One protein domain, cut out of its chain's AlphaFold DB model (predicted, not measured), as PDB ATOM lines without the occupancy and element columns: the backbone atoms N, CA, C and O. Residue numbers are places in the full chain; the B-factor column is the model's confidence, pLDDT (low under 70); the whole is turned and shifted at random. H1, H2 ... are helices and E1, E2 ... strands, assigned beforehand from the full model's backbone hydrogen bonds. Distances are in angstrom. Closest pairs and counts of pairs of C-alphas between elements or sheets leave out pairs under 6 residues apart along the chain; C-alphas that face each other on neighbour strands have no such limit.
ATOM      1  N   VAL A 120     -19.712  13.168  19.826       78.81
ATOM      2  CA  VAL A 120     -18.371  12.588  19.645       78.81
ATOM      3  C   VAL A 120     -17.926  11.915  20.939       78.81
ATOM      4  O   VAL A 120     -17.567  10.736  20.938       78.81
ATOM      5  N   GLU A 121     -18.019  12.639  22.056       79.88
ATOM      6  CA  GLU A 121     -17.657  12.117  23.375       79.88
ATOM      7  C   GLU A 121     -18.549  10.932  23.774       79.88
ATOM      8  O   GLU A 121     -18.069   9.920  24.294       79.88
ATOM      9  N   TYR A 122     -19.852  11.027  23.497       78.25
ATOM     10  CA  TYR A 122     -20.800   9.966  23.814       78.25
ATOM     11  C   TYR A 122     -20.507   8.669  23.049       78.25
ATOM     12  O   TYR A 122     -20.511   7.590  23.646       78.25
ATOM     13  N   ILE A 123     -20.200   8.760  21.753       79.44
ATOM     14  CA  ILE A 123     -19.858   7.601  20.916       79.44
ATOM     15  C   ILE A 123     -18.565   6.951  21.415       79.44
ATOM     16  O   ILE A 123     -18.520   5.746  21.655       79.44
ATOM     17  N   GLN A 124     -17.532   7.749  21.684       72.50
ATOM     18  CA  GLN A 124     -16.255   7.228  22.177       72.50
ATOM     19  C   GLN A 124     -16.383   6.502  23.528       72.50
ATOM     20  O   GLN A 124     -15.690   5.509  23.752       72.50
ATOM     21  N   LYS A 125     -17.258   6.973  24.430       72.00
ATOM     22  CA  LYS A 125     -17.362   6.444  25.803       72.00
ATOM     23  C   LYS A 125     -18.444   5.384  26.006       72.00
ATOM     24  O   LYS A 125     -18.274   4.521  26.864       72.00
ATOM     25  N   LYS A 126     -19.578   5.472  25.304       70.69
ATOM     26  CA  LYS A 126     -20.792   4.694  25.626       70.69
ATOM     27  C   LYS A 126     -21.284   3.796  24.496       70.69
ATOM     28  O   LYS A 126     -21.862   2.753  24.789       70.69
ATOM     29  N   GLN A 127     -21.108   4.180  23.233       67.06
ATOM     30  CA  GLN A 127     -21.752   3.523  22.089       67.06
ATOM     31  C   GLN A 127     -20.789   3.413  20.904       67.06
ATOM     32  O   GLN A 127     -20.519   4.397  20.229       67.06
ATOM     33  N   LYS A 128     -20.312   2.197  20.611       70.62
ATOM     34  CA  LYS A 128     -19.328   1.946  19.541       70.62
ATOM     35  C   LYS A 128     -19.925   1.945  18.123       70.62
ATOM     36  O   LYS A 128     -19.175   2.037  17.158       70.62
ATOM     37  N   HIS A 129     -21.251   1.840  17.990       77.75
ATOM     38  CA  HIS A 129     -21.950   1.767  16.703       77.75
ATOM     39  C   HIS A 129     -23.073   2.801  16.643       77.75
ATOM     40  O   HIS A 129     -23.848   2.927  17.588       77.75
ATOM     41  N   VAL A 130     -23.175   3.519  15.524       79.00
ATOM     42  CA  VAL A 130     -24.184   4.564  15.315       79.00
ATOM     43  C   VAL A 130     -24.820   4.409  13.945       79.00
ATOM     44  O   VAL A 130     -24.127   4.191  12.955       79.00
ATOM     45  N   ALA A 131     -26.142   4.567  13.893       83.56
ATOM     46  CA  ALA A 131     -26.905   4.653  12.658       83.56
ATOM     47  C   ALA A 131     -27.563   6.035  12.558       83.56
ATOM     48  O   ALA A 131     -28.242   6.472  13.487       83.56
ATOM     49  N   LEU A 132     -27.374   6.712  11.423       82.62
ATOM     50  CA  LEU A 132     -27.990   8.005  11.135       82.62
ATOM     51  C   LEU A 132     -29.093   7.833  10.087       82.62
ATOM     52  O   LEU A 132     -28.824   7.459   8.945       82.62
ATOM     53  N   VAL A 133     -30.335   8.131  10.465       85.38
ATOM     54  CA  VAL A 133     -31.518   7.993   9.603       85.38
ATOM     55  C   VAL A 133     -32.151   9.363   9.388       85.38
ATOM     56  O   VAL A 133     -32.300  10.136  10.328       85.38
ATOM     57  N   GLY A 134     -32.515   9.669   8.146       85.12
ATOM     58  CA  GLY A 134     -33.115  10.948   7.760       85.12
ATOM     59  C   GLY A 134     -33.433  10.999   6.267       85.12
ATOM     60  O   GLY A 134     -32.939  10.170   5.491       85.12
ATOM     61  N   GLY A 135     -34.228  11.976   5.849       80.94
ATOM     62  CA  GLY A 135     -34.597  12.251   4.464       80.94
ATOM     63  C   GLY A 135     -33.451  12.817   3.619       80.94
ATOM     64  O   GLY A 135     -32.331  13.058   4.085       80.94
ATOM     65  N   THR A 136     -33.695  12.975   2.321       81.12
ATOM     66  CA  THR A 136     -32.738  13.607   1.400       81.12
ATOM     67  C   THR A 136     -32.619  15.092   1.729       81.12
ATOM     68  O   THR A 136     -33.625  15.788   1.749       81.12
ATOM     69  N   GLY A 137     -31.397  15.581   1.953       81.94
ATOM     70  CA  GLY A 137     -31.151  16.988   2.295       81.94
ATOM     71  C   GLY A 137     -31.013  17.286   3.791       81.94
ATOM     72  O   GLY A 137     -30.527  18.358   4.127       81.94
ATOM     73  N   ASP A 138     -31.289  16.329   4.683       84.31
ATOM     74  CA  ASP A 138     -31.202  16.513   6.149       84.31
ATOM     75  C   ASP A 138     -29.762  16.644   6.692       84.31
ATOM     76  O   ASP A 138     -29.518  16.534   7.889       84.31
ATOM     77  N   GLY A 139     -28.767  16.815   5.818       85.25
ATOM     78  CA  GLY A 139     -27.373  16.987   6.230       85.25
ATOM     79  C   GLY A 139     -26.681  15.712   6.721       85.25
ATOM     80  O   GLY A 139     -25.617  15.811   7.325       85.25
ATOM     81  N   LYS A 140     -27.220  14.514   6.439       87.75
ATOM     82  CA  LYS A 140     -26.601  13.231   6.841       87.75
ATOM     83  C   LYS A 140     -25.125  13.136   6.452       87.75
ATOM     84  O   LYS A 140     -24.282  12.876   7.300       87.75
ATOM     85  N   SER A 141     -24.809  13.410   5.186       85.50
ATOM     86  CA  SER A 141     -23.428  13.382   4.691       85.50
ATOM     87  C   SER A 141     -22.543  14.397   5.417       85.50
ATOM     88  O   SER A 141     -21.423  14.069   5.790       85.50
ATOM     89  N   THR A 142     -23.060  15.601   5.673       87.31
ATOM     90  CA  THR A 142     -22.341  16.666   6.386       87.31
ATOM     91  C   THR A 142     -22.043  16.272   7.829       87.31
ATOM     92  O   THR A 142     -20.919  16.442   8.295       87.31
ATOM     93  N   PHE A 143     -23.023  15.701   8.535       86.56
ATOM     94  CA  PHE A 143     -22.830  15.240   9.907       86.56
ATOM     95  C   PHE A 143     -21.829  14.087   9.980       86.56
ATOM     96  O   PHE A 143     -20.954  14.088  10.839       86.56
ATOM     97  N   THR A 144     -21.906  13.129   9.059       87.12
ATOM     98  CA  THR A 144     -20.968  12.008   9.029       87.12
ATOM     99  C   THR A 144     -19.540  12.462   8.708       87.12
ATOM    100  O   THR A 144     -18.595  12.014   9.358       87.12
ATOM    101  N   GLN A 145     -19.361  13.406   7.776       86.88
ATOM    102  CA  GLN A 145     -18.060  14.048   7.531       86.88
ATOM    103  C   GLN A 145     -17.540  14.741   8.798       86.88
ATOM    104  O   GLN A 145     -16.404  14.503   9.208       86.88
ATOM    105  N   TYR A 146     -18.385  15.527   9.470       87.06
ATOM    106  CA  TYR A 146     -18.030  16.170  10.735       87.06
ATOM    107  C   TYR A 146     -17.600  15.145  11.795       87.06
ATOM    108  O   TYR A 146     -16.518  15.277  12.367       87.06
ATOM    109  N   LEU A 147     -18.391  14.091  12.006       85.19
ATOM    110  CA  LEU A 147     -18.104  13.045  12.983       85.19
ATOM    111  C   LEU A 147     -16.762  12.361  12.693       85.19
ATOM    112  O   LEU A 147     -15.920  12.261  13.584       85.19
ATOM    113  N   SER A 148     -16.529  11.973  11.436       84.31
ATOM    114  CA  SER A 148     -15.279  11.338  11.003       84.31
ATOM    115  C   SER A 148     -14.046  12.212  11.257       84.31
ATOM    116  O   SER A 148     -12.990  11.706  11.623       84.31
ATOM    117  N   SER A 149     -14.187  13.535  11.135       83.94
ATOM    118  CA  SER A 149     -13.095  14.484  11.359       83.94
ATOM    119  C   SER A 149     -12.751  14.672  12.842       83.94
ATOM    120  O   SER A 149     -11.664  15.147  13.170       83.94
ATOM    121  N   LYS A 150     -13.678  14.334  13.749       82.75
ATOM    122  CA  LYS A 150     -13.571  14.603  15.192       82.75
ATOM    123  C   LYS A 150     -13.303  13.370  16.043       82.75
ATOM    124  O   LYS A 150     -12.733  13.504  17.120       82.75
ATOM    125  N   ILE A 151     -13.704  12.189  15.581       76.94
ATOM    126  CA  ILE A 151     -13.676  10.961  16.380       76.94
ATOM    127  C   ILE A 151     -12.257  10.413  16.635       76.94
ATOM    128  O   ILE A 151     -12.070   9.651  17.581       76.94
ATOM    129  N   GLY A 152     -11.257  10.865  15.866       72.31
ATOM    130  CA  GLY A 152      -9.855  10.452  15.993       72.31
ATOM    131  C   GLY A 152      -9.600   9.002  15.552       72.31
ATOM    132  O   GLY A 152     -10.519   8.198  15.444       72.31
ATOM    133  N   GLY A 153      -8.336   8.657  15.290       76.88
ATOM    134  CA  GLY A 153      -7.948   7.330  14.785       76.88
ATOM    135  C   GLY A 153      -7.982   7.214  13.255       76.88
ATOM    136  O   GLY A 153      -8.132   8.211  12.550       76.88
ATOM    137  N   ARG A 154      -7.795   5.991  12.740       82.00
ATOM    138  CA  ARG A 154      -7.878   5.713  11.298       82.00
ATOM    139  C   ARG A 154      -9.343   5.579  10.892       82.00
ATOM    140  O   ARG A 154     -10.073   4.773  11.471       82.00
ATOM    141  N   VAL A 155      -9.746   6.348   9.888       85.81
ATOM    142  CA  VAL A 155     -11.102   6.335   9.333       85.81
ATOM    143  C   VAL A 155     -11.060   5.685   7.961       85.81
ATOM    144  O   VAL A 155     -10.354   6.168   7.082       85.81
ATOM    145  N   VAL A 156     -11.847   4.627   7.781       88.19
ATOM    146  CA  VAL A 156     -12.080   3.971   6.492       88.19
ATOM    147  C   VAL A 156     -13.514   4.255   6.062       88.19
ATOM    148  O   VAL A 156     -14.458   4.067   6.831       88.19
ATOM    149  N   VAL A 157     -13.681   4.730   4.833       89.62
ATOM    150  CA  VAL A 157     -14.966   5.148   4.274       89.62
ATOM    151  C   VAL A 157     -15.366   4.226   3.134       89.62
ATOM    152  O   VAL A 157     -14.622   4.041   2.177       89.62
ATOM    153  N   TYR A 158     -16.600   3.744   3.186       89.62
ATOM    154  CA  TYR A 158     -17.274   3.008   2.130       89.62
ATOM    155  C   TYR A 158     -18.393   3.873   1.555       89.62
ATOM    156  O   TYR A 158     -19.483   3.947   2.122       89.62
ATOM    157  N   ASP A 159     -18.135   4.550   0.436       86.44
ATOM    158  CA  ASP A 159     -19.103   5.468  -0.171       86.44
ATOM    159  C   ASP A 159     -19.088   5.348  -1.699       86.44
ATOM    160  O   ASP A 159     -18.123   5.704  -2.385       86.44
ATOM    161  N   SER A 160     -20.197   4.836  -2.234       85.31
ATOM    162  CA  SER A 160     -20.383   4.624  -3.671       85.31
ATOM    163  C   SER A 160     -20.511   5.930  -4.460       85.31
ATOM    164  O   SER A 160     -20.176   5.968  -5.647       85.31
ATOM    165  N   ASP A 161     -20.941   7.008  -3.803       84.19
ATOM    166  CA  ASP A 161     -21.202   8.315  -4.413       84.19
ATOM    167  C   ASP A 161     -20.269   9.405  -3.859       84.19
ATOM    168  O   ASP A 161     -20.571  10.595  -3.923       84.19
ATOM    169  N   ALA A 162     -19.118   9.003  -3.312       83.50
ATOM    170  CA  ALA A 162     -18.100   9.933  -2.841       83.50
ATOM    171  C   ALA A 162     -17.505  10.749  -3.997       83.50
ATOM    172  O   ALA A 162     -16.852  10.209  -4.910       83.50
ATOM    173  N   LYS A 163     -17.657  12.072  -3.919       82.38
ATOM    174  CA  LYS A 163     -16.951  13.014  -4.787       82.38
ATOM    175  C   LYS A 163     -15.481  13.153  -4.359       82.38
ATOM    176  O   LYS A 163     -15.119  12.775  -3.247       82.38
ATOM    177  N   PRO A 164     -14.591  13.648  -5.242       75.00
ATOM    178  CA  PRO A 164     -13.172  13.819  -4.913       75.00
ATOM    179  C   PRO A 164     -12.865  14.721  -3.723       75.00
ATOM    180  O   PRO A 164     -11.841  14.539  -3.077       75.00
ATOM    181  N   ASP A 165     -13.737  15.675  -3.456       83.62
ATOM    182  CA  ASP A 165     -13.629  16.698  -2.425       83.62
ATOM    183  C   ASP A 165     -14.333  16.316  -1.115       83.62
ATOM    184  O   ASP A 165     -13.931  16.799  -0.057       83.62
ATOM    185  N   ASP A 166     -15.307  15.398  -1.155       81.19
ATOM    186  CA  ASP A 166     -16.119  14.995   0.008       81.19
ATOM    187  C   ASP A 166     -15.303  14.423   1.176       81.19
ATOM    188  O   ASP A 166     -15.800  14.385   2.300       81.19
ATOM    189  N   TRP A 167     -14.090  13.939   0.897       86.88
ATOM    190  CA  TRP A 167     -13.235  13.202   1.830       86.88
ATOM    191  C   TRP A 167     -11.759  13.572   1.698       86.88
ATOM    192  O   TRP A 167     -10.879  12.753   1.952       86.88
ATOM    193  N   ALA A 168     -11.467  14.796   1.259       85.94
ATOM    194  CA  ALA A 168     -10.105  15.217   0.927       85.94
ATOM    195  C   ALA A 168      -9.117  15.177   2.115       85.94
ATOM    196  O   ALA A 168      -7.908  15.167   1.901       85.94
ATOM    197  N   TRP A 169      -9.615  15.160   3.359       84.81
ATOM    198  CA  TRP A 169      -8.798  15.078   4.578       84.81
ATOM    199  C   TRP A 169      -8.451  13.644   5.006       84.81
ATOM    200  O   TRP A 169      -7.690  13.471   5.956       84.81
ATOM    201  N   ILE A 170      -9.020  12.631   4.349       86.25
ATOM    202  CA  ILE A 170      -8.724  11.212   4.584       86.25
ATOM    203  C   ILE A 170      -7.768  10.739   3.484       86.25
ATOM    204  O   ILE A 170      -7.826  11.224   2.346       86.25
ATOM    205  N   ASP A 171      -6.886   9.792   3.815       86.12
ATOM    206  CA  ASP A 171      -6.087   9.107   2.802       86.12
ATOM    207  C   ASP A 171      -7.025   8.520   1.739       86.12
ATOM    208  O   ASP A 171      -7.994   7.827   2.039       86.12
ATOM    209  N   GLN A 172      -6.751   8.818   0.473       84.06
ATOM    210  CA  GLN A 172      -7.595   8.365  -0.626       84.06
ATOM    211  C   GLN A 172      -7.569   6.840  -0.793       84.06
ATOM    212  O   GLN A 172      -8.491   6.297  -1.399       84.06
ATOM    213  N   ALA A 173      -6.565   6.150  -0.240       84.44
ATOM    214  CA  ALA A 173      -6.555   4.694  -0.130       84.44
ATOM    215  C   ALA A 173      -7.637   4.158   0.826       84.44
ATOM    216  O   ALA A 173      -8.133   3.052   0.623       84.44
ATOM    217  N   ASP A 174      -8.044   4.959   1.815       85.94
ATOM    218  CA  ASP A 174      -9.057   4.617   2.817       85.94
ATOM    219  C   ASP A 174     -10.476   5.056   2.398       85.94
ATOM    220  O   ASP A 174     -11.430   4.863   3.150       85.94
ATOM    221  N   VAL A 175     -10.650   5.609   1.187       87.88
ATOM    222  CA  VAL A 175     -11.959   5.954   0.602       87.88
ATOM    223  C   VAL A 175     -12.318   4.960  -0.503       87.88
ATOM    224  O   VAL A 175     -11.913   5.078  -1.663       87.88
ATOM    225  N   ILE A 176     -13.132   3.974  -0.148       87.75
ATOM    226  CA  ILE A 176     -13.448   2.805  -0.961       87.75
ATOM    227  C   ILE A 176     -14.814   2.978  -1.630       87.75
ATOM    228  O   ILE A 176     -15.782   3.439  -1.030       87.75
ATOM    229  N   GLY A 177     -14.906   2.569  -2.900       84.44
ATOM    230  CA  GLY A 177     -16.176   2.531  -3.632       84.44
ATOM    231  C   GLY A 177     -16.469   3.719  -4.540       84.44
ATOM    232  O   GLY A 177     -17.495   3.711  -5.220       84.44
ATOM    233  N   ARG A 178     -15.556   4.695  -4.630       83.25
ATOM    234  CA  ARG A 178     -15.701   5.879  -5.494       83.25
ATOM    235  C   ARG A 178     -16.137   5.510  -6.917       83.25
ATOM    236  O   ARG A 178     -15.657   4.531  -7.490       83.25
ATOM    237  N   LYS A 179     -16.997   6.351  -7.506       83.56
ATOM    238  CA  LYS A 179     -17.604   6.157  -8.840       83.56
ATOM    239  C   LYS A 179     -18.452   4.877  -8.949       83.56
ATOM    240  O   LYS A 179     -18.468   4.243 -10.001       83.56
ATOM    241  N   GLY A 180     -19.137   4.483  -7.875       82.56
ATOM    242  CA  GLY A 180     -19.995   3.296  -7.865       82.56
ATOM    243  C   GLY A 180     -19.228   1.975  -7.959       82.56
ATOM    244  O   GLY A 180     -19.744   0.998  -8.499       82.56
ATOM    245  N   ASN A 181     -17.989   1.917  -7.468       84.12
ATOM    246  CA  ASN A 181     -17.194   0.691  -7.477       84.12
ATOM    247  C   ASN A 181     -17.619  -0.255  -6.339       84.12
ATOM    248  O   ASN A 181     -16.893  -0.468  -5.367       84.12
ATOM    249  N   PHE A 182     -18.809  -0.842  -6.471       86.69
ATOM    250  CA  PHE A 182     -19.382  -1.754  -5.477       86.69
ATOM    251  C   PHE A 182     -18.530  -3.007  -5.251       86.69
ATOM    252  O   PHE A 182     -18.496  -3.528  -4.142       86.69
ATOM    253  N   LYS A 183     -17.784  -3.464  -6.267       86.12
ATOM    254  CA  LYS A 183     -16.886  -4.621  -6.136       86.12
ATOM    255  C   LYS A 183     -15.722  -4.340  -5.182       86.12
ATOM    256  O   LYS A 183     -15.320  -5.225  -4.430       86.12
ATOM    257  N   ALA A 184     -15.187  -3.118  -5.205       84.56
ATOM    258  CA  ALA A 184     -14.162  -2.701  -4.256       84.56
ATOM    259  C   ALA A 184     -14.718  -2.611  -2.828       84.56
ATOM    260  O   ALA A 184     -14.044  -3.063  -1.909       84.56
ATOM    261  N   ILE A 185     -15.949  -2.099  -2.659       85.75
ATOM    262  CA  ILE A 185     -16.644  -2.084  -1.358       85.75
ATOM    263  C   ILE A 185     -16.788  -3.510  -0.822       85.75
ATOM    264  O   ILE A 185     -16.344  -3.778   0.284       85.75
ATOM    265  N   ASP A 186     -17.343  -4.423  -1.619       85.12
ATOM    266  CA  ASP A 186     -17.568  -5.820  -1.229       85.12
ATOM    267  C   ASP A 186     -16.264  -6.528  -0.825       85.12
ATOM    268  O   ASP A 186     -16.172  -7.129   0.243       85.12
ATOM    269  N   THR A 187     -15.211  -6.370  -1.634       87.31
ATOM    270  CA  THR A 187     -13.901  -6.980  -1.357       87.31
ATOM    271  C   THR A 187     -13.284  -6.436  -0.068       87.31
ATOM    272  O   THR A 187     -12.786  -7.203   0.754       87.31
ATOM    273  N   ALA A 188     -13.296  -5.114   0.113       86.31
ATOM    274  CA  ALA A 188     -12.687  -4.482   1.275       86.31
ATOM    275  C   ALA A 188     -13.493  -4.730   2.557       86.31
ATOM    276  O   ALA A 188     -12.896  -5.101   3.560       86.31
ATOM    277  N   MET A 189     -14.830  -4.663   2.508       85.12
ATOM    278  CA  MET A 189     -15.677  -5.050   3.643       85.12
ATOM    279  C   MET A 189     -15.466  -6.519   4.019       85.12
ATOM    280  O   MET A 189     -15.377  -6.837   5.200       85.12
ATOM    281  N   GLY A 190     -15.346  -7.418   3.038       84.12
ATOM    282  CA  GLY A 190     -15.060  -8.831   3.291       84.12
ATOM    283  C   GLY A 190     -13.709  -9.060   3.974       84.12
ATOM    284  O   GLY A 190     -13.605  -9.915   4.851       84.12
ATOM    285  N   ASN A 191     -12.682  -8.290   3.609       84.38
ATOM    286  CA  ASN A 191     -11.378  -8.340   4.273       84.38
ATOM    287  C   ASN A 191     -11.436  -7.742   5.685       84.38
ATOM    288  O   ASN A 191     -10.931  -8.360   6.616       84.38
ATOM    289  N   ASP A 192     -12.103  -6.601   5.858       82.38
ATOM    290  CA  ASP A 192     -12.270  -5.958   7.162       82.38
ATOM    291  C   ASP A 192     -13.035  -6.856   8.137       82.38
ATOM    292  O   ASP A 192     -12.657  -6.951   9.300       82.38
ATOM    293  N   LEU A 193     -14.068  -7.571   7.677       82.25
ATOM    294  CA  LEU A 193     -14.792  -8.539   8.505       82.25
ATOM    295  C   LEU A 193     -13.890  -9.680   8.984       82.25
ATOM    296  O   LEU A 193     -13.983 -10.051  10.150       82.25
ATOM    297  N   LYS A 194     -12.992 -10.191   8.133       82.00
ATOM    298  CA  LYS A 194     -12.004 -11.207   8.538       82.00
ATOM    299  C   LYS A 194     -11.016 -10.659   9.558       82.00
ATOM    300  O   LYS A 194     -10.765 -11.293  10.572       82.00
ATOM    301  N   THR A 195     -10.494  -9.455   9.332       78.81
ATOM    302  CA  THR A 195      -9.601  -8.805  10.300       78.81
ATOM    303  C   THR A 195     -10.316  -8.535  11.624       78.81
ATOM    304  O   THR A 195      -9.719  -8.680  12.687       78.81
ATOM    305  N   LEU A 196     -11.598  -8.167  11.596       75.19
ATOM    306  CA  LEU A 196     -12.401  -8.007  12.806       75.19
ATOM    307  C   LEU A 196     -12.632  -9.341  13.521       75.19
ATOM    308  O   LEU A 196     -12.568  -9.359  14.745       75.19
ATOM    309  N   GLU A 197     -12.865 -10.435  12.795       75.31
ATOM    310  CA  GLU A 197     -12.970 -11.790  13.352       75.31
ATOM    311  C   GLU A 197     -11.672 -12.191  14.070       75.31
ATOM    312  O   GLU A 197     -11.707 -12.496  15.261       75.31
ATOM    313  N   GLU A 198     -10.521 -12.027  13.413       74.88
ATOM    314  CA  GLU A 198      -9.192 -12.260  14.000       74.88
ATOM    315  C   GLU A 198      -8.949 -11.386  15.249       74.88
ATOM    316  O   GLU A 198      -8.438 -11.846  16.270       74.88
ATOM    317  N   LEU A 199      -9.350 -10.110  15.214       67.62
ATOM    318  CA  LEU A 199      -9.221  -9.197  16.358       67.62
ATOM    319  C   LEU A 199     -10.181  -9.533  17.509       67.62
ATOM    320  O   LEU A 199      -9.860  -9.259  18.668       67.62
ATOM    321  N   VAL A 200     -11.361 -10.083  17.216       67.75
ATOM    322  CA  VAL A 200     -12.321 -10.551  18.224       67.75
ATOM    323  C   VAL A 200     -11.792 -11.803  18.915       67.75
ATOM    324  O   VAL A 200     -11.867 -11.865  20.141       67.75
ATOM    325  N   GLU A 201     -11.202 -12.743  18.175       67.25
ATOM    326  CA  GLU A 201     -10.520 -13.916  18.739       67.25
ATOM    327  C   GLU A 201      -9.374 -13.489  19.668       67.25
ATOM    328  O   GLU A 201      -9.358 -13.856  20.844       67.25
ATOM    329  N   LEU A 202      -8.504 -12.583  19.210       60.16
ATOM    330  CA  LEU A 202      -7.416 -12.026  20.023       60.16
ATOM    331  C   LEU A 202      -7.916 -11.292  21.280       60.16
ATOM    332  O   LEU A 202      -7.271 -11.338  22.331       60.16
ATOM    333  N   ARG A 203      -9.071 -10.614  21.210       59.94
ATOM    334  CA  ARG A 203      -9.686  -9.956  22.377       59.94
ATOM    335  C   ARG A 203     -10.340 -10.964  23.329       59.94
ATOM    336  O   ARG A 203     -10.339 -10.723  24.536       59.94
ATOM    337  N   GLY A 204     -10.855 -12.080  22.810       59.25
ATOM    338  CA  GLY A 204     -11.347 -13.210  23.599       59.25
ATOM    339  C   GLY A 204     -10.242 -13.900  24.402       59.25
ATOM    340  O   GLY A 204     -10.492 -14.341  25.522       59.25
ATOM    341  N   GLU A 205      -9.016 -13.919  23.875       58.00
ATOM    342  CA  GLU A 205      -7.849 -14.538  24.516       58.00
ATOM    343  C   GLU A 205      -7.062 -13.582  25.438       58.00
ATOM    344  O   GLU A 205      -6.522 -14.018  26.455       58.00
ATOM    345  N   GLY A 206      -6.999 -12.279  25.120       52.12
ATOM    346  CA  GLY A 206      -6.125 -11.302  25.800       52.12
ATOM    347  C   GLY A 206      -6.812 -10.189  26.609       52.12
ATOM    348  O   GLY A 206      -6.126  -9.399  27.263       52.12
ATOM    349  N   GLY A 207      -8.145 -10.091  26.578       51.69
ATOM    350  CA  GLY A 207      -8.902  -9.006  27.219       51.69
ATOM    351  C   GLY A 207      -8.717  -7.624  26.562       51.69
ATOM    352  O   GLY A 207      -7.973  -7.447  25.597       51.69
ATOM    353  N   ASP A 208      -9.400  -6.602  27.095       52.91
ATOM    354  CA  ASP A 208      -9.506  -5.251  26.497       52.91
ATOM    355  C   ASP A 208      -8.172  -4.477  26.355       52.91
ATOM    356  O   ASP A 208      -8.121  -3.436  25.698       52.91
ATOM    357  N   LEU A 209      -7.070  -4.975  26.928       48.12
ATOM    358  CA  LEU A 209      -5.742  -4.352  26.849       48.12
ATOM    359  C   LEU A 209      -4.961  -4.703  25.568       48.12
ATOM    360  O   LEU A 209      -3.938  -4.071  25.301       48.12
ATOM    361  N   ALA A 210      -5.429  -5.667  24.767       43.09
ATOM    362  CA  ALA A 210      -4.681  -6.208  23.628       43.09
ATOM    363  C   ALA A 210      -4.742  -5.361  22.336       43.09
ATOM    364  O   ALA A 210      -3.892  -5.523  21.465       43.09
ATOM    365  N   SER A 211      -5.686  -4.419  22.191       43.75
ATOM    366  CA  SER A 211      -5.839  -3.628  20.953       43.75
ATOM    367  C   SER A 211      -5.882  -2.118  21.225       43.75
ATOM    368  O   SER A 211      -6.933  -1.574  21.557       43.75
ATOM    369  N   ARG A 212      -4.753  -1.412  21.062       41.00
ATOM    370  CA  ARG A 212      -4.666   0.061  21.212       41.00
ATOM    371  C   ARG A 212      -4.944   0.862  19.931       41.00
ATOM    372  O   ARG A 212      -4.885   2.086  19.974       41.00
ATOM    373  N   SER A 213      -5.258   0.211  18.812       48.75
ATOM    374  CA  SER A 213      -5.578   0.883  17.546       48.75
ATOM    375  C   SER A 213      -7.033   0.612  17.173       48.75
ATOM    376  O   SER A 213      -7.370  -0.499  16.774       48.75
ATOM    377  N   GLY A 214      -7.906   1.602  17.363       53.25
ATOM    378  CA  GLY A 214      -9.290   1.546  16.896       53.25
ATOM    379  C   GLY A 214      -9.380   2.022  15.448       53.25
ATOM    380  O   GLY A 214      -8.923   3.123  15.142       53.25
ATOM    381  N   THR A 215      -9.968   1.205  14.578       57.62
ATOM    382  CA  THR A 215     -10.335   1.588  13.207       57.62
ATOM    383  C   THR A 215     -11.830   1.871  13.165       57.62
ATOM    384  O   THR A 215     -12.619   1.137  13.765       57.62
ATOM    385  N   ILE A 216     -12.223   2.946  12.487       58.50
ATOM    386  CA  ILE A 216     -13.623   3.358  12.358       58.50
ATOM    387  C   ILE A 216     -14.048   3.176  10.909       58.50
ATOM    388  O   ILE A 216     -13.401   3.704  10.007       58.50
ATOM    389  N   HIS A 217     -15.147   2.452  10.707       69.06
ATOM    390  CA  HIS A 217     -15.721   2.183   9.392       69.06
ATOM    391  C   HIS A 217     -16.990   3.032   9.212       69.06
ATOM    392  O   HIS A 217     -17.944   2.878   9.977       69.06
ATOM    393  N   ASP A 218     -17.003   3.929   8.222       70.31
ATOM    394  CA  ASP A 218     -18.192   4.687   7.803       70.31
ATOM    395  C   ASP A 218     -18.786   4.077   6.530       70.31
ATOM    396  O   ASP A 218     -18.126   4.029   5.496       70.31
ATOM    397  N   CYS A 219     -20.039   3.628   6.594       73.50
ATOM    398  CA  CYS A 219     -20.724   2.947   5.497       73.50
ATOM    399  C   CYS A 219     -21.893   3.790   4.980       73.50
ATOM    400  O   CYS A 219     -22.910   3.947   5.662       73.50
ATOM    401  N   ARG A 220     -21.797   4.286   3.740       63.69
ATOM    402  CA  ARG A 220     -22.823   5.131   3.115       63.69
ATOM    403  C   ARG A 220     -23.407   4.530   1.848       63.69
ATOM    404  O   ARG A 220     -22.697   3.996   1.004       63.69
ATOM    405  N   ARG A 221     -24.725   4.726   1.687       51.34
ATOM    406  CA  ARG A 221     -25.495   4.400   0.469       51.34
ATOM    407  C   ARG A 221     -25.146   3.022  -0.094       51.34
ATOM    408  O   ARG A 221     -24.794   2.863  -1.262       51.34
TER     409      ARG A 221
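This is residues 120 to 221 of the 236 residues of a protein of Nostoc flagelliforme CCNUN1 (UniProt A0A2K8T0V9). Two parallel strands, E1 and E2, make a narrow ribbon in the middle, with H2 on one side of it and the much longer helix H3 on the other. H3 comes nearest to the ribbon in its first part and runs on past it, so that residues 204 to 209 stick out, while H1 sits beyond H2, away from the strands. The printed part has 102 residues, with three named helices and two named strands in the order H1, H2, E1, H3, E2; the class is mixed, helices and strands. The whole is compact, with a radius of gyration of the C-alphas of 14.7 A, and spans 44 by 32 by 24 A.

Find C-alpha 120 at (-18.371, 12.588, 19.645); there H1 begins, and it runs through residues 120 to 126. Go on to C-alpha 140 at (-26.601, 13.231, 6.841), where H2, residues 140 to 150, sets out over 15.5 A. Next comes E1, residues 154 to 159, 16.0 A long. H3, residues 182 to 206, is the longest helix at 35.3 A. E2, residues 215 to 220, covers 16.4 A and ends at C-alpha 220, (-22.823, 5.131, 3.115).

Start at the sheet, where E1 and E2 are parallel neighbours at 16 degrees. Look at N 156 and O 216, 2.9 A apart, and at N 220 and O 158, 2.8 A apart, both within hydrogen-bond range. Residues 157 to 158 of E1 also pair, parallel, with residues 175 to 176. E1, H3 and E2 form a strand-helix-strand unit, two parallel neighbour strands with a helix between them along the chain, and its crossover is right-handed. The closest C-alphas of E1 and H3 are those of Tyr 158 and Ile 185, 6.2 A apart; H3 and E2 are near each other, with 6 pairs of C-alphas within 10 A. For H2 and E1 the closest are those of Ser 148 and Val 155, 6.7 A; for H2 and E2, those of Thr 144 and Asp 218, 7.9 A. H2 and H3 are apart. H1 and H2 are close but not clearly touching, about perpendicular at 78 degrees, with the C-alphas of Val 120 and Leu 147 closest at 6.7 A. In H1, H2 and H3 every O i to N i+4 pair is within hydrogen-bond range.

The two C-alphas farthest apart are those of Gly 137 and Glu 205, 45.1 A. Residues 133 to 139 stand free, as do residues 204 to 209, of which 204 to 206 belong to H3. The printed part has no cut; the links H1 to H2 and E1 to H3 are long, with 13 and 22 residues. The mean pLDDT of the printed part is 76.9, and you will find values under 70 at residue 127, residues 199 to 217 and residues 220 to 221.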